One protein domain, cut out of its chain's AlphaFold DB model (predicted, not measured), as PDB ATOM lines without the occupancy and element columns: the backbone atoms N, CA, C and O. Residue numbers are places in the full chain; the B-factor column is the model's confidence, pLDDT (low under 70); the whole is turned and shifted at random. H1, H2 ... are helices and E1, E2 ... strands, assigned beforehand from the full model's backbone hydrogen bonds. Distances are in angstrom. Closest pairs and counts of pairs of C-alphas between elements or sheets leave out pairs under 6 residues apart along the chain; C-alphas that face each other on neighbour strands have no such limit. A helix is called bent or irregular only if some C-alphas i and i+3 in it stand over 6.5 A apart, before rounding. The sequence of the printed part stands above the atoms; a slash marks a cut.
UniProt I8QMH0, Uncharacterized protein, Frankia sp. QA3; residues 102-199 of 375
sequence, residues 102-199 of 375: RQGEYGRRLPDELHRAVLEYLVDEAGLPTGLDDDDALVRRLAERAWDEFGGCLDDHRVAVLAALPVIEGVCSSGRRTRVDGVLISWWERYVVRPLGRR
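What this domain is: This is residues 102 to 199 of the 375 residues of an uncharacterized protein of Frankia sp. QA3 (UniProt I8QMH0). A small helical body has H2 in its middle, with H3 packed on it from one side and H5 from the other, while the long bent helix H4 runs past all three, its arm H4a packing on H3 and its arm H4b on H5. The short helix H1 packs on H2, and the small hairpin of E1 and E2 makes one far end of the longest axis. The printed part has 98 residues, with five named helices and two named strands in the order H1 H2 H3 H4 E1 E2 H5; the class is mostly helix and the sheet E1 - E2 is antiparallel. The whole is compact, with a radius of gyration of the C-alphas of 13.5 A, and spans 45 by 30 by 19 A.

How they stand to each other: Start at H1, residues 105 to 108, which touches H2, residues 113 to 126, through residues 115 to 119 of H2 alone; the closest C-alphas are those of Gly 107 and Arg 116, 5.2 A apart. H2 is the hub, touching 4 other helices when bent ones are taken whole. H3, residues 135 to 150, touches H2 at a steep tilt of 48 degrees, opposite ways, closest at the C-alphas of Tyr 121 and Leu 142, 6.4 A. Next look at H4, residues 154 to 173, assigned as one helix by its hydrogen bonds but bent, with C-alphas 163 and 166 6.7 A apart; its arms H4a, residues 154 to 163, and H4b, residues 166 to 173, stand at 47 degrees. H4a touches H3 at a steep tilt of 64 degrees, opposite ways, closest at the C-alphas of Ala 143 and Arg 158, 4.8 A. In the antiparallel hairpin of E1, residues 178 to 180, and E2, residues 183 to 185, find N 178 and O 185 at 2.8 A, within hydrogen-bond range. H5, residues 187 to 197, touches H4b, with the closest C-alphas, those of Cys 172 and Trp 188, 5.1 A apart, and touches residues 122 to 126 of H2 alone, with those of Ala 126 and Leu 196 4.9 A apart. H3 and H5 are apart. In H2, H3, H4a and H4b every O i to N i+4 pair is within hydrogen-bond range, in H5 4 of 7, and H1 is too short for such a pair.

Where its parts are: Find C-alpha 105 at (20.728, 331.289, -94.374), where H1 begins. From C-alpha 113 at (23.476, 325.181, -81.969) H2 runs 19.8 A; H3 is 22.1 A long, H4a 14.3 A and H4b 10.2 A. H5 runs 14.8 A to C-alpha 197 at (43.443, 324.505, -98.840) and is only just irregular, with C-alphas 190 and 193 6.6 A apart.

The domain as a whole: The two C-alphas farthest apart are those of Gly 152 and Gly 182, 45.4 A. The printed part has no cut; the link from H2 to H3 is short, the others tight. The mean pLDDT of the printed part is 90.7, and residue 131 and residues 197 to 199 are under 70.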
ATOM      1  N   ARG A 102      25.926 332.089 -87.865       93.81
ATOM      2  CA  ARG A 102      24.911 331.352 -87.092       93.81
ATOM      3  C   ARG A 102      23.485 331.743 -87.463       93.81
ATOM      4  O   ARG A 102      22.621 330.886 -87.617       93.81
ATOM      5  N   GLN A 103      23.253 333.041 -87.645       93.12
ATOM      6  CA  GLN A 103      21.937 333.613 -87.952       93.12
ATOM      7  C   GLN A 103      21.636 333.647 -89.461       93.12
ATOM      8  O   GLN A 103      20.512 333.943 -89.877       93.12
ATOM      9  N   GLY A 104      22.636 333.358 -90.294       93.38
ATOM     10  CA  GLY A 104      22.541 333.395 -91.745       93.38
ATOM     11  C   GLY A 104      21.644 332.302 -92.324       93.38
ATOM     12  O   GLY A 104      21.077 331.468 -91.620       93.38
ATOM     13  N   GLU A 105      21.505 332.304 -93.649       93.81
ATOM     14  CA  GLU A 105      20.728 331.289 -94.374       93.81
ATOM     15  C   GLU A 105      21.213 329.864 -94.067       93.81
ATOM     16  O   GLU A 105      20.412 329.015 -93.686       93.81
ATOM     17  N   TYR A 106      22.521 329.612 -94.178       94.25
ATOM     18  CA  TYR A 106      23.095 328.286 -93.934       94.25
ATOM     19  C   TYR A 106      23.044 327.891 -92.454       94.25
ATOM     20  O   TYR A 106      22.649 326.771 -92.156       94.25
ATOM     21  N   GLY A 107      23.346 328.814 -91.532       94.56
ATOM     22  CA  GLY A 107      23.265 328.555 -90.090       94.56
ATOM     23  C   GLY A 107      21.856 328.160 -89.635       94.56
ATOM     24  O   GLY A 107      21.679 327.168 -88.932       94.56
ATOM     25  N   ARG A 108      20.818 328.850 -90.124       96.19
ATOM     26  CA  ARG A 108      19.418 328.523 -89.792       96.19
ATOM     27  C   ARG A 108      18.946 327.167 -90.321       96.19
ATOM     28  O   ARG A 108      17.972 326.637 -89.801       96.19
ATOM     29  N   ARG A 109      19.610 326.612 -91.339       96.50
ATOM     30  CA  ARG A 109      19.304 325.283 -91.898       96.50
ATOM     31  C   ARG A 109      19.976 324.140 -91.133       96.50
ATOM     32  O   ARG A 109      19.675 322.984 -91.415       96.50
ATOM     33  N   LEU A 110      20.886 324.445 -90.206       97.50
ATOM     34  CA  LEU A 110      21.561 323.451 -89.379       97.50
ATOM     35  C   LEU A 110      20.688 323.034 -88.183       97.50
ATOM     36  O   LEU A 110      19.932 323.864 -87.662       97.50
ATOM     37  N   PRO A 111      20.786 321.761 -87.757       96.62
ATOM     38  CA  PRO A 111      19.810 321.143 -86.858       96.62
ATOM     39  C   PRO A 111      19.831 321.725 -85.442       96.62
ATOM     40  O   PRO A 111      18.778 321.873 -84.827       96.62
ATOM     41  N   ASP A 112      21.006 322.089 -84.935       97.75
ATOM     42  CA  ASP A 112      21.190 322.557 -83.564       97.75
ATOM     43  C   ASP A 112      22.293 323.623 -83.462       97.75
ATOM     44  O   ASP A 112      22.911 324.021 -84.456       97.75
ATOM     45  N   GLU A 113      22.508 324.119 -82.243       97.94
ATOM     46  CA  GLU A 113      23.476 325.181 -81.969       97.94
ATOM     47  C   GLU A 113      24.931 324.717 -82.098       97.94
ATOM     48  O   GLU A 113      25.769 325.502 -82.541       97.94
ATOM     49  N   LEU A 114      25.233 323.443 -81.820       97.56
ATOM     50  CA  LEU A 114      26.579 322.897 -82.002       97.56
ATOM     51  C   LEU A 114      26.975 322.955 -83.480       97.56
ATOM     52  O   LEU A 114      28.048 323.451 -83.811       97.56
ATOM     53  N   HIS A 115      26.097 322.520 -84.386       98.31
ATOM     54  CA  HIS A 115      26.373 322.577 -85.822       98.31
ATOM     55  C   HIS A 115      26.582 324.019 -86.302       98.31
ATOM     56  O   HIS A 115      27.480 324.285 -87.105       98.31
ATOM     57  N   ARG A 116      25.773 324.968 -85.808       98.12
ATOM     58  CA  ARG A 116      25.909 326.396 -86.143       98.12
ATOM     59  C   ARG A 116      27.228 326.975 -85.653       98.12
ATOM     60  O   ARG A 116      27.883 327.688 -86.413       98.12
ATOM     61  N   ALA A 117      27.616 326.647 -84.425       96.81
ATOM     62  CA  ALA A 117      28.883 327.061 -83.843       96.81
ATOM     63  C   ALA A 117      30.067 326.467 -84.617       96.81
ATOM     64  O   ALA A 117      30.949 327.209 -85.033       96.81
ATOM     65  N   VAL A 118      30.043 325.166 -84.931       97.19
ATOM     66  CA  VAL A 118      31.092 324.511 -85.733       97.19
ATOM     67  C   VAL A 118      31.208 325.138 -87.125       97.19
ATOM     68  O   VAL A 118      32.324 325.359 -87.595       97.19
ATOM     69  N   LEU A 119      30.093 325.495 -87.773       97.00
ATOM     70  CA  LEU A 119      30.134 326.228 -89.040       97.00
ATOM     71  C   LEU A 119      30.803 327.605 -88.880       97.00
ATOM     72  O   LEU A 119      31.635 327.973 -89.706       97.00
ATOM     73  N   GLU A 120      30.480 328.370 -87.835       95.38
ATOM     74  CA  GLU A 120      31.170 329.637 -87.563       95.38
ATOM     75  C   GLU A 120      32.668 329.424 -87.326       95.38
ATOM     76  O   GLU A 120      33.492 330.118 -87.924       95.38
ATOM     77  N   TYR A 121      33.032 328.428 -86.518       94.50
ATOM     78  CA  TYR A 121      34.421 328.125 -86.198       94.50
ATOM     79  C   TYR A 121      35.221 327.718 -87.437       94.50
ATOM     80  O   TYR A 121      36.358 328.156 -87.587       94.50
ATOM     81  N   LEU A 122      34.626 326.948 -88.352       93.62
ATOM     82  CA  LEU A 122      35.224 326.614 -89.648       93.62
ATOM     83  C   LEU A 122      35.506 327.863 -90.481       93.62
ATOM     84  O   LEU A 122      36.571 327.984 -91.082       93.62
ATOM     85  N   VAL A 123      34.563 328.804 -90.517       92.62
ATOM     86  CA  VAL A 123      34.726 330.056 -91.262       92.62
ATOM     87  C   VAL A 123      35.775 330.957 -90.603       92.62
ATOM     88  O   VAL A 123      36.504 331.672 -91.296       92.62
ATOM     89  N   ASP A 124      35.888 330.937 -89.277       89.50
ATOM     90  CA  ASP A 124      36.987 331.583 -88.563       89.50
ATOM     91  C   ASP A 124      38.333 330.941 -88.930       89.50
ATOM     92  O   ASP A 124      39.219 331.662 -89.387       89.50
ATOM     93  N   GLU A 125      38.456 329.614 -88.812       88.62
ATOM     94  CA  GLU A 125      39.664 328.834 -89.127       88.62
ATOM     95  C   GLU A 125      40.129 329.040 -90.570       88.62
ATOM     96  O   GLU A 125      41.309 329.287 -90.811       88.62
ATOM     97  N   ALA A 126      39.196 329.034 -91.525       87.69
ATOM     98  CA  ALA A 126      39.439 329.331 -92.936       87.69
ATOM     99  C   ALA A 126      40.109 330.699 -93.151       87.69
ATOM    100  O   ALA A 126      40.825 330.909 -94.130       87.69
ATOM    101  N   GLY A 127      39.865 331.649 -92.247       83.44
ATOM    102  CA  GLY A 127      40.417 332.991 -92.307       83.44
ATOM    103  C   GLY A 127      41.620 333.240 -91.407       83.44
ATOM    104  O   GLY A 127      42.092 334.380 -91.399       83.44
ATOM    105  N   LEU A 128      42.120 332.246 -90.668       80.12
ATOM    106  CA  LEU A 128      43.296 332.404 -89.811       80.12
ATOM    107  C   LEU A 128      44.607 332.441 -90.618       80.12
ATOM    108  O   LEU A 128      44.703 331.797 -91.661       80.12
ATOM    109  N   PRO A 129      45.617 333.203 -90.153       71.00
ATOM    110  CA  PRO A 129      46.928 333.273 -90.798       71.00
ATOM    111  C   PRO A 129      47.844 332.098 -90.470       71.00
ATOM    112  O   PRO A 129      48.658 331.724 -91.303       71.00
ATOM    113  N   THR A 130      47.711 331.516 -89.277       70.81
ATOM    114  CA  THR A 130      48.567 330.413 -88.820       70.81
ATOM    115  C   THR A 130      48.460 329.219 -89.733       70.81
ATOM    116  O   THR A 130      47.403 329.039 -90.302       70.81
ATOM    117  N   GLY A 131      49.473 328.364 -89.830       68.56
ATOM    118  CA  GLY A 131      49.344 327.102 -90.556       68.56
ATOM    119  C   GLY A 131      48.322 326.138 -89.937       68.56
ATOM    120  O   GLY A 131      47.938 326.245 -88.761       68.56
ATOM    121  N   LEU A 132      47.869 325.196 -90.762       74.31
ATOM    122  CA  LEU A 132      47.185 323.986 -90.322       74.31
ATOM    123  C   LEU A 132      48.045 322.794 -90.743       74.31
ATOM    124  O   LEU A 132      48.352 322.648 -91.929       74.31
ATOM    125  N   ASP A 133      48.460 321.998 -89.762       71.62
ATOM    126  CA  ASP A 133      49.363 320.871 -89.997       71.62
ATOM    127  C   ASP A 133      48.637 319.760 -90.765       71.62
ATOM    128  O   ASP A 133      49.108 319.327 -91.816       71.62
ATOM    129  N   ASP A 134      47.450 319.372 -90.290       81.00
ATOM    130  CA  ASP A 134      46.592 318.342 -90.872       81.00
ATOM    131  C   ASP A 134      45.104 318.527 -90.490       81.00
ATOM    132  O   ASP A 134      44.721 319.449 -89.756       81.00
ATOM    133  N   ASP A 135      44.242 317.647 -91.008       83.69
ATOM    134  CA  ASP A 135      42.801 317.656 -90.722       83.69
ATOM    135  C   ASP A 135      42.491 317.330 -89.255       83.69
ATOM    136  O   ASP A 135      41.540 317.863 -88.678       83.69
ATOM    137  N   ASP A 136      43.314 316.495 -88.618       86.56
ATOM    138  CA  ASP A 136      43.167 316.147 -87.207       86.56
ATOM    139  C   ASP A 136      43.399 317.370 -86.307       86.56
ATOM    140  O   ASP A 136      42.684 317.574 -85.321       86.56
ATOM    141  N   ALA A 137      44.343 318.240 -86.671       87.12
ATOM    142  CA  ALA A 137      44.581 319.510 -86.010       87.12
ATOM    143  C   ALA A 137      43.379 320.450 -86.149       87.12
ATOM    144  O   ALA A 137      43.055 321.146 -85.182       87.12
ATOM    145  N   LEU A 138      42.692 320.449 -87.298       89.81
ATOM    146  CA  LEU A 138      41.473 321.238 -87.496       89.81
ATOM    147  C   LEU A 138      40.358 320.714 -86.600       89.81
ATOM    148  O   LEU A 138      39.800 321.475 -85.813       89.81
ATOM    149  N   VAL A 139      40.074 319.414 -86.668       94.50
ATOM    150  CA  VAL A 139      39.037 318.766 -85.855       94.50
ATOM    151  C   VAL A 139      39.291 319.001 -84.370       94.50
ATOM    152  O   VAL A 139      38.371 319.381 -83.647       94.50
ATOM    153  N   ARG A 140      40.541 318.848 -83.917       92.69
ATOM    154  CA  ARG A 140      40.932 319.149 -82.539       92.69
ATOM    155  C   ARG A 140      40.616 320.598 -82.176       92.69
ATOM    156  O   ARG A 140      39.945 320.804 -81.175       92.69
ATOM    157  N   ARG A 141      41.038 321.589 -82.974       91.75
ATOM    158  CA  ARG A 141      40.778 323.020 -82.697       91.75
ATOM    159  C   ARG A 141      39.284 323.348 -82.663       91.75
ATOM    160  O   ARG A 141      38.844 324.118 -81.814       91.75
ATOM    161  N   LEU A 142      38.490 322.753 -83.550       95.19
ATOM    162  CA  LEU A 142      37.034 322.919 -83.556       95.19
ATOM    163  C   LEU A 142      36.390 322.314 -82.299       95.19
ATOM    164  O   LEU A 142      35.554 322.963 -81.675       95.19
ATOM    165  N   ALA A 143      36.800 321.103 -81.909       95.88
ATOM    166  CA  ALA A 143      36.305 320.412 -80.716       95.88
ATOM    167  C   ALA A 143      36.664 321.159 -79.434       95.88
ATOM    168  O   ALA A 143      35.858 321.298 -78.524       95.88
ATOM    169  N   GLU A 144      37.875 321.688 -79.400       93.69
ATOM    170  CA  GLU A 144      38.391 322.553 -78.361       93.69
ATOM    171  C   GLU A 144      37.537 323.820 -78.188       93.69
ATOM    172  O   GLU A 144      37.127 324.136 -77.072       93.69
ATOM    173  N   ARG A 145      37.184 324.503 -79.283       94.38
ATOM    174  CA  ARG A 145      36.280 325.664 -79.236       94.38
ATOM    175  C   ARG A 145      34.865 325.289 -78.795       94.38
ATOM    176  O   ARG A 145      34.268 326.017 -78.009       94.38
ATOM    177  N   ALA A 146      34.348 324.155 -79.265       96.00
ATOM    178  CA  ALA A 146      33.050 323.647 -78.828       96.00
ATOM    179  C   ALA A 146      33.057 323.311 -77.328       96.00
ATOM    180  O   ALA A 146      32.109 323.632 -76.619       96.00
ATOM    181  N   TRP A 147      34.147 322.739 -76.823       96.31
ATOM    182  CA  TRP A 147      34.328 322.476 -75.401       96.31
ATOM    183  C   TRP A 147      34.365 323.760 -74.565       96.31
ATOM    184  O   TRP A 147      33.705 323.812 -73.529       96.31
ATOM    185  N   ASP A 148      35.062 324.806 -75.017       94.00
ATOM    186  CA  ASP A 148      35.077 326.098 -74.315       94.00
ATOM    187  C   ASP A 148      33.680 326.736 -74.245       94.00
ATOM    188  O   ASP A 148      33.332 327.347 -73.236       94.00
ATOM    189  N   GLU A 149      32.887 326.621 -75.316       95.75
ATOM    190  CA  GLU A 149      31.565 327.250 -75.397       95.75
ATOM    191  C   GLU A 149      30.465 326.438 -74.696       95.75
ATOM    192  O   GLU A 149      29.625 327.005 -73.999       95.75
ATOM    193  N   PHE A 150      30.465 325.113 -74.861       96.38
ATOM    194  CA  PHE A 150      29.391 324.229 -74.394       96.38
ATOM    195  C   PHE A 150      29.757 323.418 -73.139       96.38
ATOM    196  O   PHE A 150      28.902 322.723 -72.586       96.38
ATOM    197  N   GLY A 151      31.004 323.497 -72.661       94.56
ATOM    198  CA  GLY A 151      31.502 322.739 -71.511       94.56
ATOM    199  C   GLY A 151      31.619 321.231 -71.773       94.56
ATOM    200  O   GLY A 151      31.586 320.774 -72.909       94.56
ATOM    201  N   GLY A 152      31.755 320.421 -70.718       94.94
ATOM    202  CA  GLY A 152      31.783 318.953 -70.825       94.94
ATOM    203  C   GLY A 152      33.167 318.355 -71.108       94.94
ATOM    204  O   GLY A 152      34.177 318.851 -70.605       94.94
ATOM    205  N   CYS A 153      33.207 317.249 -71.859       95.88
ATOM    206  CA  CYS A 153      34.426 316.501 -72.184       95.88
ATOM    207  C   CYS A 153      34.921 316.828 -73.599       95.88
ATOM    208  O   CYS A 153      34.146 316.808 -74.555       95.88
ATOM    209  N   LEU A 154      36.224 317.083 -73.749       93.94
ATOM    210  CA  LEU A 154      36.831 317.407 -75.042       93.94
ATOM    211  C   LEU A 154      36.711 316.264 -76.063       93.94
ATOM    212  O   LEU A 154      36.448 316.517 -77.238       93.94
ATOM    213  N   ASP A 155      36.880 315.014 -75.627       94.94
ATOM    214  CA  ASP A 155      36.805 313.857 -76.527       94.94
ATOM    215  C   ASP A 155      35.391 313.675 -77.097       94.94
ATOM    216  O   ASP A 155      35.241 313.395 -78.287       94.94
ATOM    217  N   ASP A 156      34.357 313.933 -76.290       96.81
ATOM    218  CA  ASP A 156      32.963 313.893 -76.744       96.81
ATOM    219  C   ASP A 156      32.710 314.960 -77.819       96.81
ATOM    220  O   ASP A 156      32.096 314.675 -78.850       96.81
ATOM    221  N   HIS A 157      33.257 316.167 -77.636       97.44
ATOM    222  CA  HIS A 157      33.202 317.224 -78.652       97.44
ATOM    223  C   HIS A 157      33.972 316.867 -79.914       97.44
ATOM    224  O   HIS A 157      33.526 317.206 -81.006       97.44
ATOM    225  N   ARG A 158      35.093 316.145 -79.811       97.12
ATOM    226  CA  ARG A 158      35.828 315.672 -80.992       97.12
ATOM    227  C   ARG A 158      34.970 314.727 -81.829       97.12
ATOM    228  O   ARG A 158      34.894 314.896 -83.046       97.12
ATOM    229  N   VAL A 159      34.286 313.779 -81.186       96.94
ATOM    230  CA  VAL A 159      33.339 312.878 -81.862       96.94
ATOM    231  C   VAL A 159      32.169 313.661 -82.460       96.94
ATOM    232  O   VAL A 159      31.809 313.443 -83.617       96.94
ATOM    233  N   ALA A 160      31.603 314.606 -81.707       97.19
ATOM    234  CA  ALA A 160      30.467 315.401 -82.158       97.19
ATOM    235  C   ALA A 160      30.819 316.310 -83.349       97.19
ATOM    236  O   ALA A 160      30.049 316.394 -84.303       97.19
ATOM    237  N   VAL A 161      32.004 316.930 -83.351       97.75
ATOM    238  CA  VAL A 161      32.512 317.723 -84.482       97.75
ATOM    239  C   VAL A 161      32.660 316.857 -85.727       97.75
ATOM    240  O   VAL A 161      32.160 317.237 -86.783       97.75
ATOM    241  N   LEU A 162      33.288 315.681 -85.616       97.31
ATOM    242  CA  LEU A 162      33.426 314.756 -86.748       97.31
ATOM    243  C   LEU A 162      32.067 314.352 -87.331       97.31
ATOM    244  O   LEU A 162      31.925 314.272 -88.549       97.31
ATOM    245  N   ALA A 163      31.059 314.147 -86.479       96.81
ATOM    246  CA  ALA A 163      29.694 313.858 -86.914       96.81
ATOM    247  C   ALA A 163      28.988 315.076 -87.545       96.81
ATOM    248  O   ALA A 163      28.185 314.910 -88.464       96.81
ATOM    249  N   ALA A 164      29.294 316.292 -87.088       97.44
ATOM    250  CA  ALA A 164      28.693 317.526 -87.588       97.44
ATOM    251  C   ALA A 164      29.230 317.943 -88.968       97.44
ATOM    252  O   ALA A 164      28.476 318.496 -89.774       97.44
ATOM    253  N   LEU A 165      30.510 317.681 -89.270       96.56
ATOM    254  CA  LEU A 165      31.158 318.136 -90.508       96.56
ATOM    255  C   LEU A 165      30.412 317.711 -91.794       96.56
ATOM    256  O   LEU A 165      30.113 318.598 -92.596       96.56
ATOM    257  N   PRO A 166      30.014 316.435 -91.994       95.94
ATOM    258  CA  PRO A 166      29.272 316.026 -93.191       95.94
ATOM    259  C   PRO A 166      27.894 316.693 -93.314       95.94
ATOM    260  O   PRO A 166      27.438 316.995 -94.417       95.94
ATOM    261  N   VAL A 167      27.221 316.947 -92.185       97.62
ATOM    262  CA  VAL A 167      25.920 317.635 -92.158       97.62
ATOM    263  C   VAL A 167      26.089 319.086 -92.603       97.62
ATOM    264  O   VAL A 167      25.341 319.575 -93.455       97.62
ATOM    265  N   ILE A 168      27.104 319.764 -92.062       97.12
ATOM    266  CA  ILE A 168      27.433 321.148 -92.403       97.12
ATOM    267  C   ILE A 168      27.814 321.261 -93.880       97.12
ATOM    268  O   ILE A 168      27.282 322.127 -94.582       97.12
ATOM    269  N   GLU A 169      28.679 320.372 -94.368       96.38
ATOM    270  CA  GLU A 169      29.062 320.299 -95.777       96.38
ATOM    271  C   GLU A 169      27.839 320.100 -96.677       96.38
ATOM    272  O   GLU A 169      27.680 320.834 -97.655       96.38
ATOM    273  N   GLY A 170      26.946 319.164 -96.343       96.62
ATOM    274  CA  GLY A 170      25.731 318.901 -97.115       96.62
ATOM    275  C   GLY A 170      24.835 320.137 -97.234       96.62
ATOM    276  O   GLY A 170      24.429 320.524 -98.336       96.62
ATOM    277  N   VAL A 171      24.586 320.824 -96.115       96.38
ATOM    278  CA  VAL A 171      23.798 322.067 -96.098       96.38
ATOM    279  C   VAL A 171      24.474 323.156 -96.934       96.38
ATOM    280  O   VAL A 171      23.828 323.751 -97.803       96.38
ATOM    281  N   CYS A 172      25.772 323.383 -96.733       94.38
ATOM    282  CA  CYS A 172      26.529 324.448 -97.394       94.38
ATOM    283  C   CYS A 172      26.809 324.173 -98.883       94.38
ATOM    284  O   CYS A 172      27.025 325.107 -99.663       94.38
ATOM    285  N   SER A 173      26.773 322.908 -99.299       94.62
ATOM    286  CA  SER A 173      26.973 322.491-100.690       94.62
ATOM    287  C   SER A 173      25.684 322.477-101.510       94.62
ATOM    288  O   SER A 173      25.737 322.664-102.724       94.62
ATOM    289  N   SER A 174      24.526 322.321-100.860       90.88
ATOM    290  CA  SER A 174      23.207 322.249-101.518       90.88
ATOM    291  C   SER A 174      22.649 323.587-102.030       90.88
ATOM    292  O   SER A 174      21.608 323.613-102.682       90.88
ATOM    293  N   GLY A 175      23.285 324.715-101.695       85.00
ATOM    294  CA  GLY A 175      22.787 326.054-102.021       85.00
ATOM    295  C   GLY A 175      23.092 326.532-103.445       85.00
ATOM    296  O   GLY A 175      23.679 325.832-104.271       85.00
ATOM    297  N   ARG A 176      22.726 327.792-103.722       88.31
ATOM    298  CA  ARG A 176      23.028 328.464-104.994       88.31
ATOM    299  C   ARG A 176      24.535 328.439-105.270       88.31
ATOM    300  O   ARG A 176      25.326 328.960-104.484       88.31
ATOM    301  N   ARG A 177      24.928 327.885-106.420       91.25
ATOM    302  CA  ARG A 177      26.322 327.907-106.883       91.25
ATOM    303  C   ARG A 177      26.687 329.292-107.417       91.25
ATOM    304  O   ARG A 177      25.866 329.967-108.042       91.25
ATOM    305  N   THR A 178      27.926 329.713-107.187       87.88
ATOM    306  CA  THR A 178      28.468 330.997-107.654       87.88
ATOM    307  C   THR A 178      29.639 330.762-108.595       87.88
ATOM    308  O   THR A 178      30.415 329.832-108.397       87.88
ATOM    309  N   ARG A 179      29.761 331.586-109.640       89.00
ATOM    310  CA  ARG A 179      30.878 331.491-110.584       89.00
ATOM    311  C   ARG A 179      32.092 332.216-110.003       89.00
ATOM    312  O   ARG A 179      32.009 333.410-109.730       89.00
ATOM    313  N   VAL A 180      33.192 331.494-109.820       83.31
ATOM    314  CA  VAL A 180      34.491 332.013-109.369       83.31
ATOM    315  C   VAL A 180      35.549 331.455-110.313       83.31
ATOM    316  O   VAL A 180      35.624 330.241-110.492       83.31
ATOM    317  N   ASP A 181      36.312 332.337-110.958       85.06
ATOM    318  CA  ASP A 181      37.323 331.976-111.965       85.06
ATOM    319  C   ASP A 181      36.754 331.066-113.075       85.06
ATOM    320  O   ASP A 181      37.338 330.059-113.461       85.06
ATOM    321  N   GLY A 182      35.537 331.371-113.539       86.94
ATOM    322  CA  GLY A 182      34.837 330.598-114.575       86.94
ATOM    323  C   GLY A 182      34.142 329.316-114.089       86.94
ATOM    324  O   GLY A 182      33.213 328.852-114.753       86.94
ATOM    325  N   VAL A 183      34.481 328.799-112.904       88.75
ATOM    326  CA  VAL A 183      33.922 327.551-112.351       88.75
ATOM    327  C   VAL A 183      32.742 327.842-111.422       88.75
ATOM    328  O   VAL A 183      32.812 328.722-110.565       88.75
ATOM    329  N   LEU A 184      31.636 327.104-111.573       92.75
ATOM    330  CA  LEU A 184      30.510 327.162-110.637       92.75
ATOM    331  C   LEU A 184      30.843 326.360-109.383       92.75
ATOM    332  O   LEU A 184      30.873 325.133-109.439       92.75
ATOM    333  N   ILE A 185      31.019 327.043-108.257       92.69
ATOM    334  CA  ILE A 185      31.344 326.440-106.962       92.69
ATOM    335  C   ILE A 185      30.250 326.704-105.922       92.69
ATOM    336  O   ILE A 185      29.531 327.707-105.997       92.69
ATOM    337  N   SER A 186      30.099 325.795-104.965       93.88
ATOM    338  CA  SER A 186      29.190 325.936-103.830       93.88
ATOM    339  C   SER A 186      29.703 326.966-102.819       93.88
ATOM    340  O   SER A 186      30.838 327.448-102.896       93.88
ATOM    341  N   TRP A 187      28.857 327.317-101.848       93.31
ATOM    342  CA  TRP A 187      29.271 328.173-100.737       93.31
ATOM    343  C   TRP A 187      30.378 327.503 -99.911       93.31
ATOM    344  O   TRP A 187      31.370 328.151 -99.584       93.31
ATOM    345  N   TRP A 188      30.239 326.197 -99.654       93.19
ATOM    346  CA  TRP A 188      31.239 325.376 -98.962       93.19
ATOM    347  C   TRP A 188      32.605 325.417 -99.655       93.19
ATOM    348  O   TRP A 188      33.617 325.753 -99.039       93.19
ATOM    349  N   GLU A 189      32.625 325.167-100.967       90.38
ATOM    350  CA  GLU A 189      33.849 325.192-101.769       90.38
ATOM    351  C   GLU A 189      34.510 326.575-101.740       90.38
ATOM    352  O   GLU A 189      35.731 326.692-101.619       90.38
ATOM    353  N   ARG A 190      33.700 327.636-101.835       88.12
ATOM    354  CA  ARG A 190      34.183 329.016-101.893       88.12
ATOM    355  C   ARG A 190      34.774 329.503-100.575       88.12
ATOM    356  O   ARG A 190      35.800 330.177-100.609       88.12
ATOM    357  N   TYR A 191      34.109 329.235 -99.453       88.56
ATOM    358  CA  TYR A 191      34.405 329.904 -98.183       88.56
ATOM    359  C   TYR A 191      35.036 329.008 -97.119       88.56
ATOM    360  O   TYR A 191      35.532 329.546 -96.132       88.56
ATOM    361  N   VAL A 192      35.058 327.688 -97.322       88.12
ATOM    362  CA  VAL A 192      35.672 326.732 -96.389       88.12
ATOM    363  C   VAL A 192      36.797 325.959 -97.072       88.12
ATOM    364  O   VAL A 192      37.955 326.155 -96.715       88.12
ATOM    365  N   VAL A 193      36.500 325.167 -98.111       86.44
ATOM    366  CA  VAL A 193      37.493 324.265 -98.734       86.44
ATOM    367  C   VAL A 193      38.651 325.030 -99.368       86.44
ATOM    368  O   VAL A 193      39.806 324.791 -99.029       86.44
ATOM    369  N   ARG A 194      38.372 325.967-100.286       82.56
ATOM    370  CA  ARG A 194      39.439 326.712-100.971       82.56
ATOM    371  C   ARG A 194      40.289 327.539-100.000       82.56
ATOM    372  O   ARG A 194      41.506 327.496-100.153       82.56
ATOM    373  N   PRO A 195      39.724 328.277 -99.026       79.38
ATOM    374  CA  PRO A 195      40.549 329.025 -98.080       79.38
ATOM    375  C   PRO A 195      41.377 328.135 -97.151       79.38
ATOM    376  O   PRO A 195      42.555 328.420 -96.958       79.38
ATOM    377  N   LEU A 196      40.814 327.032 -96.643       79.56
ATOM    378  CA  LEU A 196      41.577 326.067 -95.845       79.56
ATOM    379  C   LEU A 196      42.693 325.408 -96.667       79.56
ATOM    380  O   LEU A 196      43.808 325.284 -96.179       79.56
ATOM    381  N   GLY A 197      42.436 325.071 -97.935       69.19
ATOM    382  CA  GLY A 197      43.443 324.505 -98.840       69.19
ATOM    383  C   GLY A 197      44.499 325.503 -99.337       69.19
ATOM    384  O   GLY A 197      45.536 325.093 -99.843       69.19
ATOM    385  N   ARG A 198      44.256 326.815 -99.208       60.09
ATOM    386  CA  ARG A 198      45.234 327.885 -99.498       60.09
ATOM    387  C   ARG A 198      46.109 328.229 -98.296       60.09
ATOM    388  O   ARG A 198      46.977 329.095 -98.401       60.09
ATOM    389  N   ARG A 199      45.853 327.607 -97.148       61.97
ATOM    390  CA  ARG A 199      46.602 327.843 -95.923       61.97
ATOM    391  C   ARG A 199      48.014 327.281 -96.111       61.97
ATOM    392  O   ARG A 199      48.142 326.154 -96.590       61.97
TER     393      ARG A 199